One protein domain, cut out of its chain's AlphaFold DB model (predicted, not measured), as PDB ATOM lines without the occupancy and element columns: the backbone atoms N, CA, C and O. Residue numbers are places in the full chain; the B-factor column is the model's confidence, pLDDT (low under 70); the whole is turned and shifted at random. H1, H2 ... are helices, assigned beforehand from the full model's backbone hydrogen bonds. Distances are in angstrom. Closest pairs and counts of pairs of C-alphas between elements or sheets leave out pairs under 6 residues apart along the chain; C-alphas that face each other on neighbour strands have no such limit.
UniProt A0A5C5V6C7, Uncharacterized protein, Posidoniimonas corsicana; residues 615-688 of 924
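This is residues 615 to 688 of the 924 residues of an uncharacterized protein of Posidoniimonas corsicana (UniProt A0A5C5V6C7). Helix H2 runs through the middle of a small all-helix domain, with H1 and H3 antiparallel to it on two sides, H4 packed on another side and H5 steeply across H3. The printed part has 74 residues, with five named helices, H1 to H5 along the chain. It is compact, radius of gyration of the C-alphas 11.2 A, spanning 30 by 30 by 21 A.

H1, residues 618 to 632, forms a hairpin with H2, residues 636 to 649, at a shallow tilt of 12 degrees; the closest C-alphas, Ile 630 and Ala 636, are 4.4 A apart. H2 forms another with H3, residues 653 to 662, at 19 degrees; closest C-alphas Leu 644 and Ala 656, 4.8 A. H4, residues 669 to 672, touches H2; closest C-alphas Val 642 and Ala 671, 5.5 A. H5, residues 679 to 688, touches H3 at a steep tilt of 63 degrees; closest C-alphas Trp 653 and Val 686, 6.1 A. Every O i to N i+4 pair is within hydrogen-bond range in H2, H3 and H5, 10 of 11 in H1; H4 is too short.

H1, 22.1 A long, begins at C-alpha 618 (47.603, 90.216, -3.247). H2 measures 20.1 A. H5 ends at C-alpha 688 (25.114, 79.871, -4.546).

The printed part has no cut and no long link. Residues 634 and 673 to 674 have pLDDT under 70.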
ATOM      1  N   ARG A 615      47.780  84.474  -3.944       78.12
ATOM      2  CA  ARG A 615      48.940  84.692  -3.071       78.12
ATOM      3  C   ARG A 615      48.561  85.621  -1.918       78.12
ATOM      4  O   ARG A 615      47.889  86.628  -2.117       78.12
ATOM      5  N   GLN A 616      49.046  85.299  -0.721       80.00
ATOM      6  CA  GLN A 616      48.788  86.070   0.495       80.00
ATOM      7  C   GLN A 616      49.099  87.567   0.296       80.00
ATOM      8  O   GLN A 616      50.175  87.915  -0.191       80.00
ATOM      9  N   GLY A 617      48.157  88.438   0.675       80.00
ATOM     10  CA  GLY A 617      48.268  89.896   0.559       80.00
ATOM     11  C   GLY A 617      47.932  90.483  -0.818       80.00
ATOM     12  O   GLY A 617      47.690  91.681  -0.906       80.00
ATOM     13  N   VAL A 618      47.880  89.686  -1.895       85.94
ATOM     14  CA  VAL A 618      47.603  90.216  -3.247       85.94
ATOM     15  C   VAL A 618      46.169  90.726  -3.377       85.94
ATOM     16  O   VAL A 618      45.953  91.785  -3.965       85.94
ATOM     17  N   TYR A 619      45.201  89.996  -2.814       91.25
ATOM     18  CA  TYR A 619      43.807  90.434  -2.780       91.25
ATOM     19  C   TYR A 619      43.643  91.725  -1.972       91.25
ATOM     20  O   TYR A 619      43.084  92.684  -2.492       91.25
ATOM     21  N   ASP A 620      44.187  91.774  -0.751       93.69
ATOM     22  CA  ASP A 620      44.046  92.913   0.165       93.69
ATOM     23  C   ASP A 620      44.555  94.222  -0.467       93.69
ATOM     24  O   ASP A 620      43.881  95.250  -0.436       93.69
ATOM     25  N   GLU A 621      45.727  94.172  -1.112       93.62
ATOM     26  CA  GLU A 621      46.340  95.328  -1.771       93.62
ATOM     27  C   GLU A 621      45.502  95.849  -2.953       93.62
ATOM     28  O   GLU A 621      45.419  97.064  -3.147       93.62
ATOM     29  N   ALA A 622      44.871  94.953  -3.723       93.44
ATOM     30  CA  ALA A 622      44.012  95.294  -4.860       93.44
ATOM     31  C   ALA A 622      42.604  95.750  -4.430       93.44
ATOM     32  O   ALA A 622      42.064  96.698  -5.000       93.44
ATOM     33  N   ALA A 623      42.032  95.116  -3.404       94.88
ATOM     34  CA  ALA A 623      40.755  95.496  -2.807       94.88
ATOM     35  C   ALA A 623      40.826  96.901  -2.192       94.88
ATOM     36  O   ALA A 623      39.931  97.709  -2.429       94.88
ATOM     37  N   GLU A 624      41.921  97.244  -1.501       95.94
ATOM     38  CA  GLU A 624      42.128  98.597  -0.966       95.94
ATOM     39  C   GLU A 624      42.134  99.662  -2.078       95.94
ATOM     40  O   GLU A 624      41.549 100.729  -1.904       95.94
ATOM     41  N   VAL A 625      42.738  99.374  -3.241       95.62
ATOM     42  CA  VAL A 625      42.705 100.289  -4.397       95.62
ATOM     43  C   VAL A 625      41.268 100.513  -4.870       95.62
ATOM     44  O   VAL A 625      40.870 101.660  -5.065       95.62
ATOM     45  N   CYS A 626      40.466  99.450  -5.001       94.75
ATOM     46  CA  CYS A 626      39.049  99.571  -5.347       94.75
ATOM     47  C   CYS A 626      38.254 100.360  -4.294       94.75
ATOM     48  O   CYS A 626      37.555 101.302  -4.658       94.75
ATOM     49  N   ASP A 627      38.382 100.035  -3.005       94.81
ATOM     50  CA  ASP A 627      37.675 100.724  -1.916       94.81
ATOM     51  C   ASP A 627      38.033 102.219  -1.827       94.81
ATOM     52  O   ASP A 627      37.167 103.043  -1.517       94.81
ATOM     53  N   ARG A 628      39.278 102.604  -2.147       94.81
ATOM     54  CA  ARG A 628      39.684 104.018  -2.232       94.81
ATOM     55  C   ARG A 628      38.975 104.761  -3.361       94.81
ATOM     56  O   ARG A 628      38.413 105.821  -3.093       94.81
ATOM     57  N   TYR A 629      38.917 104.205  -4.573       93.12
ATOM     58  CA  TYR A 629      38.143 104.824  -5.657       93.12
ATOM     59  C   TYR A 629      36.637 104.865  -5.343       93.12
ATOM     60  O   TYR A 629      36.002 105.893  -5.555       93.12
ATOM     61  N   ILE A 630      36.069 103.812  -4.741       93.12
ATOM     62  CA  ILE A 630      34.658 103.774  -4.299       93.12
ATOM     63  C   ILE A 630      34.331 104.900  -3.298       93.12
ATOM     64  O   ILE A 630      33.198 105.382  -3.269       93.12
ATOM     65  N   ALA A 631      35.300 105.316  -2.476       91.38
ATOM     66  CA  ALA A 631      35.136 106.392  -1.499       91.38
ATOM     67  C   ALA A 631      35.308 107.810  -2.083       91.38
ATOM     68  O   ALA A 631      34.843 108.773  -1.467       91.38
ATOM     69  N   GLU A 632      35.983 107.948  -3.227       83.06
ATOM     70  CA  GLU A 632      36.359 109.237  -3.829       83.06
ATOM     71  C   GLU A 632      35.556 109.584  -5.100       83.06
ATOM     72  O   GLU A 632      35.441 110.764  -5.437       83.06
ATOM     73  N   ASP A 633      34.977 108.593  -5.790       74.19
ATOM     74  CA  ASP A 633      34.426 108.740  -7.143       74.19
ATOM     75  C   ASP A 633      32.884 108.769  -7.224       74.19
ATOM     76  O   ASP A 633      32.151 108.027  -6.568       74.19
ATOM     77  N   SER A 634      32.403 109.601  -8.145       59.34
ATOM     78  CA  SER A 634      31.066 109.571  -8.739       59.34
ATOM     79  C   SER A 634      30.693 108.237  -9.407       59.34
ATOM     80  O   SER A 634      29.527 107.849  -9.355       59.34
ATOM     81  N   ASN A 635      31.657 107.514  -9.992       70.50
ATOM     82  CA  ASN A 635      31.455 106.229 -10.670       70.50
ATOM     83  C   ASN A 635      31.755 105.009  -9.772       70.50
ATOM     84  O   ASN A 635      32.344 104.008 -10.184       70.50
ATOM     85  N   ALA A 636      31.347 105.075  -8.504       86.19
ATOM     86  CA  ALA A 636      31.620 104.035  -7.511       86.19
ATOM     87  C   ALA A 636      31.082 102.628  -7.881       86.19
ATOM     88  O   ALA A 636      31.563 101.632  -7.340       86.19
ATOM     89  N   ASN A 637      30.109 102.510  -8.792       90.06
ATOM     90  CA  ASN A 637      29.552 101.217  -9.209       90.06
ATOM     91  C   ASN A 637      30.479 100.440 -10.153       90.06
ATOM     92  O   ASN A 637      30.632  99.225  -9.984       90.06
ATOM     93  N   TRP A 638      31.191 101.118 -11.056       89.44
ATOM     94  CA  TRP A 638      32.220 100.482 -11.874       89.44
ATOM     95  C   TRP A 638      33.326  99.881 -10.993       89.44
ATOM     96  O   TRP A 638      33.667  98.702 -11.120       89.44
ATOM     97  N   TRP A 639      33.804 100.641 -10.003       92.50
ATOM     98  CA  TRP A 639      34.825 100.183  -9.056       92.50
ATOM     99  C   TRP A 639      34.350  99.033  -8.157       92.50
ATOM    100  O   TRP A 639      35.094  98.068  -7.968       92.50
ATOM    101  N   ARG A 640      33.097  99.061  -7.670       94.81
ATOM    102  CA  ARG A 640      32.475  97.905  -6.986       94.81
ATOM    103  C   ARG A 640      32.428  96.667  -7.876       94.81
ATOM    104  O   ARG A 640      32.641  95.564  -7.383       94.81
ATOM    105  N   SER A 641      32.174  96.843  -9.171       93.38
ATOM    106  CA  SER A 641      32.082  95.748 -10.144       93.38
ATOM    107  C   SER A 641      33.455  95.111 -10.406       93.38
ATOM    108  O   SER A 641      33.568  93.886 -10.447       93.38
ATOM    109  N   VAL A 642      34.523  95.916 -10.467       92.00
ATOM    110  CA  VAL A 642      35.915  95.424 -10.495       92.00
ATOM    111  C   VAL A 642      36.282  94.691  -9.196       92.00
ATOM    112  O   VAL A 642      36.891  93.622  -9.252       92.00
ATOM    113  N   HIS A 643      35.894  95.224  -8.032       94.94
ATOM    114  CA  HIS A 643      36.133  94.598  -6.722       94.94
ATOM    115  C   HIS A 643      35.417  93.248  -6.601       94.94
ATOM    116  O   HIS A 643      36.027  92.264  -6.191       94.94
ATOM    117  N   LEU A 644      34.147  93.175  -7.012       96.06
ATOM    118  CA  LEU A 644      33.361  91.940  -7.080       96.06
ATOM    119  C   LEU A 644      34.086  90.865  -7.901       96.06
ATOM    120  O   LEU A 644      34.255  89.737  -7.438       96.06
ATOM    121  N   ALA A 645      34.560  91.217  -9.095       91.25
ATOM    122  CA  ALA A 645      35.259  90.282  -9.967       91.25
ATOM    123  C   ALA A 645      36.658  89.889  -9.426       91.25
ATOM    124  O   ALA A 645      37.078  88.740  -9.583       91.25
ATOM    125  N   LEU A 646      37.364  90.788  -8.723       91.69
ATOM    126  CA  LEU A 646      38.587  90.466  -7.965       91.69
ATOM    127  C   LEU A 646      38.310  89.453  -6.847       91.69
ATOM    128  O   LEU A 646      39.021  88.451  -6.737       91.69
ATOM    129  N   ALA A 647      37.276  89.698  -6.039       94.69
ATOM    130  CA  ALA A 647      36.870  88.835  -4.933       94.69
ATOM    131  C   ALA A 647      36.448  87.446  -5.433       94.69
ATOM    132  O   ALA A 647      36.881  86.439  -4.879       94.69
ATOM    133  N   TYR A 648      35.699  87.388  -6.539       92.94
ATOM    134  CA  TYR A 648      35.341  86.147  -7.226       92.94
ATOM    135  C   TYR A 648      36.570  85.333  -7.655       92.94
ATOM    136  O   TYR A 648      36.756  84.202  -7.209       92.94
ATOM    137  N   CYS A 649      37.459  85.923  -8.463       87.94
ATOM    138  CA  CYS A 649      38.650  85.242  -8.992       87.94
ATOM    139  C   CYS A 649      39.647  84.793  -7.906       87.94
ATOM    140  O   CYS A 649      40.525  83.971  -8.179       87.94
ATOM    141  N   THR A 650      39.539  85.340  -6.693       88.69
ATOM    142  CA  THR A 650      40.387  85.010  -5.538       88.69
ATOM    143  C   THR A 650      39.657  84.230  -4.440       88.69
ATOM    144  O   THR A 650      40.258  83.966  -3.404       88.69
ATOM    145  N   GLU A 651      38.408  83.811  -4.678       92.19
ATOM    146  CA  GLU A 651      37.579  83.004  -3.766       92.19
ATOM    147  C   GLU A 651      37.200  83.696  -2.432       92.19
ATOM    148  O   GLU A 651      36.855  83.042  -1.447       92.19
ATOM    149  N   HIS A 652      37.189  85.034  -2.396       94.44
ATOM    150  CA  HIS A 652      36.732  85.840  -1.253       94.44
ATOM    151  C   HIS A 652      35.201  86.008  -1.269       94.44
ATOM    152  O   HIS A 652      34.672  87.108  -1.432       94.44
ATOM    153  N   TRP A 653      34.477  84.893  -1.121       94.44
ATOM    154  CA  TRP A 653      33.024  84.804  -1.341       94.44
ATOM    155  C   TRP A 653      32.184  85.785  -0.508       94.44
ATOM    156  O   TRP A 653      31.244  86.371  -1.036       94.44
ATOM    157  N   GLU A 654      32.532  86.015   0.762       95.19
ATOM    158  CA  GLU A 654      31.813  86.962   1.636       95.19
ATOM    159  C   GLU A 654      31.972  88.426   1.187       95.19
ATOM    160  O   GLU A 654      31.046  89.227   1.318       95.19
ATOM    161  N   ASP A 655      33.132  88.791   0.628       96.44
ATOM    162  CA  ASP A 655      33.362  90.131   0.078       96.44
ATOM    163  C   ASP A 655      32.668  90.283  -1.282       96.44
ATOM    164  O   ASP A 655      32.006  91.288  -1.535       96.44
ATOM    165  N   ALA A 656      32.717  89.239  -2.117       96.94
ATOM    166  CA  ALA A 656      31.972  89.186  -3.369       96.94
ATOM    167  C   ALA A 656      30.458  89.382  -3.138       96.94
ATOM    168  O   ALA A 656      29.850  90.224  -3.794       96.94
ATOM    169  N   GLU A 657      29.860  88.694  -2.158       95.31
ATOM    170  CA  GLU A 657      28.454  88.896  -1.769       95.31
ATOM    171  C   GLU A 657      28.198  90.345  -1.327       95.31
ATOM    172  O   GLU A 657      27.272  90.985  -1.822       95.31
ATOM    173  N   ARG A 658      29.067  90.904  -0.468       96.00
ATOM    174  CA  ARG A 658      28.963  92.296   0.006       96.00
ATOM    175  C   ARG A 658      28.984  93.299  -1.149       96.00
ATOM    176  O   ARG A 658      28.141  94.191  -1.199       96.00
ATOM    177  N   ARG A 659      29.929  93.164  -2.086       96.19
ATOM    178  CA  ARG A 659      30.026  94.030  -3.274       96.19
ATOM    179  C   ARG A 659      28.807  93.877  -4.184       96.19
ATOM    180  O   ARG A 659      28.321  94.872  -4.713       96.19
ATOM    181  N   LEU A 660      28.303  92.653  -4.345       94.25
ATOM    182  CA  LEU A 660      27.123  92.358  -5.156       94.25
ATOM    183  C   LEU A 660      25.832  92.937  -4.549       94.25
ATOM    184  O   LEU A 660      24.982  93.424  -5.293       94.25
ATOM    185  N   ASP A 661      25.699  92.937  -3.222       93.00
ATOM    186  CA  ASP A 661      24.601  93.601  -2.507       93.00
ATOM    187  C   ASP A 661      24.678  95.130  -2.605       93.00
ATOM    188  O   ASP A 661      23.663  95.774  -2.860       93.00
ATOM    189  N   GLU A 662      25.871  95.727  -2.486       93.75
ATOM    190  CA  GLU A 662      26.062  97.170  -2.718       93.75
ATOM    191  C   GLU A 662      25.709  97.601  -4.156       93.75
ATOM    192  O   GLU A 662      25.333  98.751  -4.384       93.75
ATOM    193  N   LEU A 663      25.802  96.675  -5.115       92.31
ATOM    194  CA  LEU A 663      25.389  96.836  -6.513       92.31
ATOM    195  C   LEU A 663      23.915  96.467  -6.768       92.31
ATOM    196  O   LEU A 663      23.474  96.486  -7.912       92.31
ATOM    197  N   ASN A 664      23.141  96.116  -5.735       88.19
ATOM    198  CA  ASN A 664      21.759  95.621  -5.838       88.19
ATOM    199  C   ASN A 664      21.586  94.397  -6.769       88.19
ATOM    200  O   ASN A 664      20.494  94.153  -7.275       88.19
ATOM    201  N   GLY A 665      22.645  93.612  -6.991       82.25
ATOM    202  CA  GLY A 665      22.644  92.486  -7.931       82.25
ATOM    203  C   GLY A 665      22.960  92.841  -9.393       82.25
ATOM    204  O   GLY A 665      23.023  91.928 -10.213       82.25
ATOM    205  N   GLU A 666      23.196  94.117  -9.717       83.69
ATOM    206  CA  GLU A 666      23.374  94.626 -11.087       83.69
ATOM    207  C   GLU A 666      24.786  95.225 -11.295       83.69
ATOM    208  O   GLU A 666      24.959  96.446 -11.311       83.69
ATOM    209  N   PRO A 667      25.840  94.392 -11.422       86.69
ATOM    210  CA  PRO A 667      27.192  94.868 -11.707       86.69
ATOM    211  C   PRO A 667      27.347  95.386 -13.144       86.69
ATOM    212  O   PRO A 667      26.731  94.885 -14.087       86.69
ATOM    213  N   GLU A 668      28.254  96.342 -13.336       81.31
ATOM    214  CA  GLU A 668      28.542  96.918 -14.649       81.31
ATOM    215  C   GLU A 668      29.336  95.951 -15.537       81.31
ATOM    216  O   GLU A 668      30.512  95.671 -15.292       81.31
ATOM    217  N   PHE A 669      28.717  95.498 -16.629       72.81
ATOM    218  CA  PHE A 669      29.309  94.564 -17.596       72.81
ATOM    219  C   PHE A 669      30.702  94.989 -18.096       72.81
ATOM    220  O   PHE A 669      31.621  94.171 -18.152       72.81
ATOM    221  N   ASN A 670      30.911  96.280 -18.371       71.44
ATOM    222  CA  ASN A 670      32.187  96.796 -18.883       71.44
ATOM    223  C   ASN A 670      33.359  96.673 -17.890       71.44
ATOM    224  O   ASN A 670      34.519  96.692 -18.309       71.44
ATOM    225  N   ALA A 671      33.098  96.515 -16.587       83.50
ATOM    226  CA  ALA A 671      34.142  96.195 -15.613       83.50
ATOM    227  C   ALA A 671      34.689  94.766 -15.813       83.50
ATOM    228  O   ALA A 671      35.881  94.521 -15.622       83.50
ATOM    229  N   PHE A 672      33.840  93.836 -16.268       76.88
ATOM    230  CA  PHE A 672      34.159  92.413 -16.416       76.88
ATOM    231  C   PHE A 672      34.964  92.098 -17.682       76.88
ATOM    232  O   PHE A 672      35.662  91.091 -17.706       76.88
ATOM    233  N   ALA A 673      34.984  92.976 -18.693       67.50
ATOM    234  CA  ALA A 673      35.682  92.761 -19.972       67.50
ATOM    235  C   ALA A 673      37.198  92.445 -19.857       67.50
ATOM    236  O   ALA A 673      37.810  91.899 -20.778       67.50
ATOM    237  N   ARG A 674      37.829  92.780 -18.723       69.50
ATOM    238  CA  ARG A 674      39.244  92.470 -18.420       69.50
ATOM    239  C   ARG A 674      39.452  91.056 -17.861       69.50
ATOM    240  O   ARG A 674      40.548  90.496 -17.988       69.50
ATOM    241  N   PHE A 675      38.408  90.487 -17.270       74.31
ATOM    242  CA  PHE A 675      38.395  89.219 -16.556       74.31
ATOM    243  C   PHE A 675      37.975  88.073 -17.496       74.31
ATOM    244  O   PHE A 675      37.249  88.297 -18.461       74.31
ATOM    245  N   PRO A 676      38.408  86.824 -17.251       70.31
ATOM    246  CA  PRO A 676      38.030  85.676 -18.077       70.31
ATOM    247  C   PRO A 676      36.685  85.044 -17.655       70.31
ATOM    248  O   PRO A 676      36.524  83.838 -17.826       70.31
ATOM    249  N   VAL A 677      35.767  85.835 -17.083       74.00
ATOM    250  CA  VAL A 677      34.531  85.396 -16.401       74.00
ATOM    251  C   VAL A 677      33.358  86.281 -16.830       74.00
ATOM    252  O   VAL A 677      33.566  87.442 -17.186       74.00
ATOM    253  N   THR A 678      32.126  85.772 -16.786       70.75
ATOM    254  CA  THR A 678      30.931  86.566 -17.153       70.75
ATOM    255  C   THR A 678      30.203  87.134 -15.933       70.75
ATOM    256  O   THR A 678      30.269  86.577 -14.841       70.75
ATOM    257  N   VAL A 679      29.438  88.220 -16.112       76.44
ATOM    258  CA  VAL A 679      28.574  88.766 -15.044       76.44
ATOM    259  C   VAL A 679      27.620  87.696 -14.495       76.44
ATOM    260  O   VAL A 679      27.530  87.522 -13.285       76.44
ATOM    261  N   SER A 680      26.939  86.947 -15.369       71.88
ATOM    262  CA  SER A 680      25.956  85.926 -14.966       71.88
ATOM    263  C   SER A 680      26.591  84.773 -14.172       71.88
ATOM    264  O   SER A 680      26.058  84.339 -13.147       71.88
ATOM    265  N   GLU A 681      27.772  84.321 -14.602       76.75
ATOM    266  CA  GLU A 681      28.590  83.339 -13.883       76.75
ATOM    267  C   GLU A 681      28.898  83.829 -12.462       76.75
ATOM    268  O   GLU A 681      28.504  83.173 -11.498       76.75
ATOM    269  N   VAL A 682      29.497  85.017 -12.322       86.94
ATOM    270  CA  VAL A 682      29.892  85.570 -11.017       86.94
ATOM    271  C   VAL A 682      28.689  85.806 -10.109       86.94
ATOM    272  O   VAL A 682      28.690  85.340  -8.972       86.94
ATOM    273  N   VAL A 683      27.639  86.470 -10.600       87.19
ATOM    274  CA  VAL A 683      26.419  86.738  -9.819       87.19
ATOM    275  C   VAL A 683      25.788  85.437  -9.321       87.19
ATOM    276  O   VAL A 683      25.380  85.355  -8.165       87.19
ATOM    277  N   SER A 684      25.711  84.405 -10.165       82.12
ATOM    278  CA  SER A 684      25.072  83.145  -9.781       82.12
ATOM    279  C   SER A 684      25.938  82.286  -8.852       82.12
ATOM    280  O   SER A 684      25.413  81.733  -7.891       82.12
ATOM    281  N   GLU A 685      27.246  82.187  -9.100       87.88
ATOM    282  CA  GLU A 685      28.176  81.375  -8.303       87.88
ATOM    283  C   GLU A 685      28.372  81.961  -6.902       87.88
ATOM    284  O   GLU A 685      28.334  81.219  -5.921       87.88
ATOM    285  N   VAL A 686      28.508  83.289  -6.798       93.56
ATOM    286  CA  VAL A 686      28.612  83.997  -5.513       93.56
ATOM    287  C   VAL A 686      27.368  83.712  -4.668       93.56
ATOM    288  O   VAL A 686      27.504  83.126  -3.596       93.56
ATOM    289  N   ARG A 687      26.163  83.965  -5.203       90.81
ATOM    290  CA  ARG A 687      24.883  83.726  -4.501       90.81
ATOM    291  C   ARG A 687      24.634  82.258  -4.139       90.81
ATOM    292  O   ARG A 687      23.928  81.983  -3.171       90.81
ATOM    293  N   VAL A 688      25.165  81.301  -4.905       90.56
ATOM    294  CA  VAL A 688      25.114  79.871  -4.546       90.56
ATOM    295  C   VAL A 688      26.038  79.590  -3.358       90.56
ATOM    296  O   VAL A 688      25.596  78.988  -2.377       90.56
TER     297      VAL A 688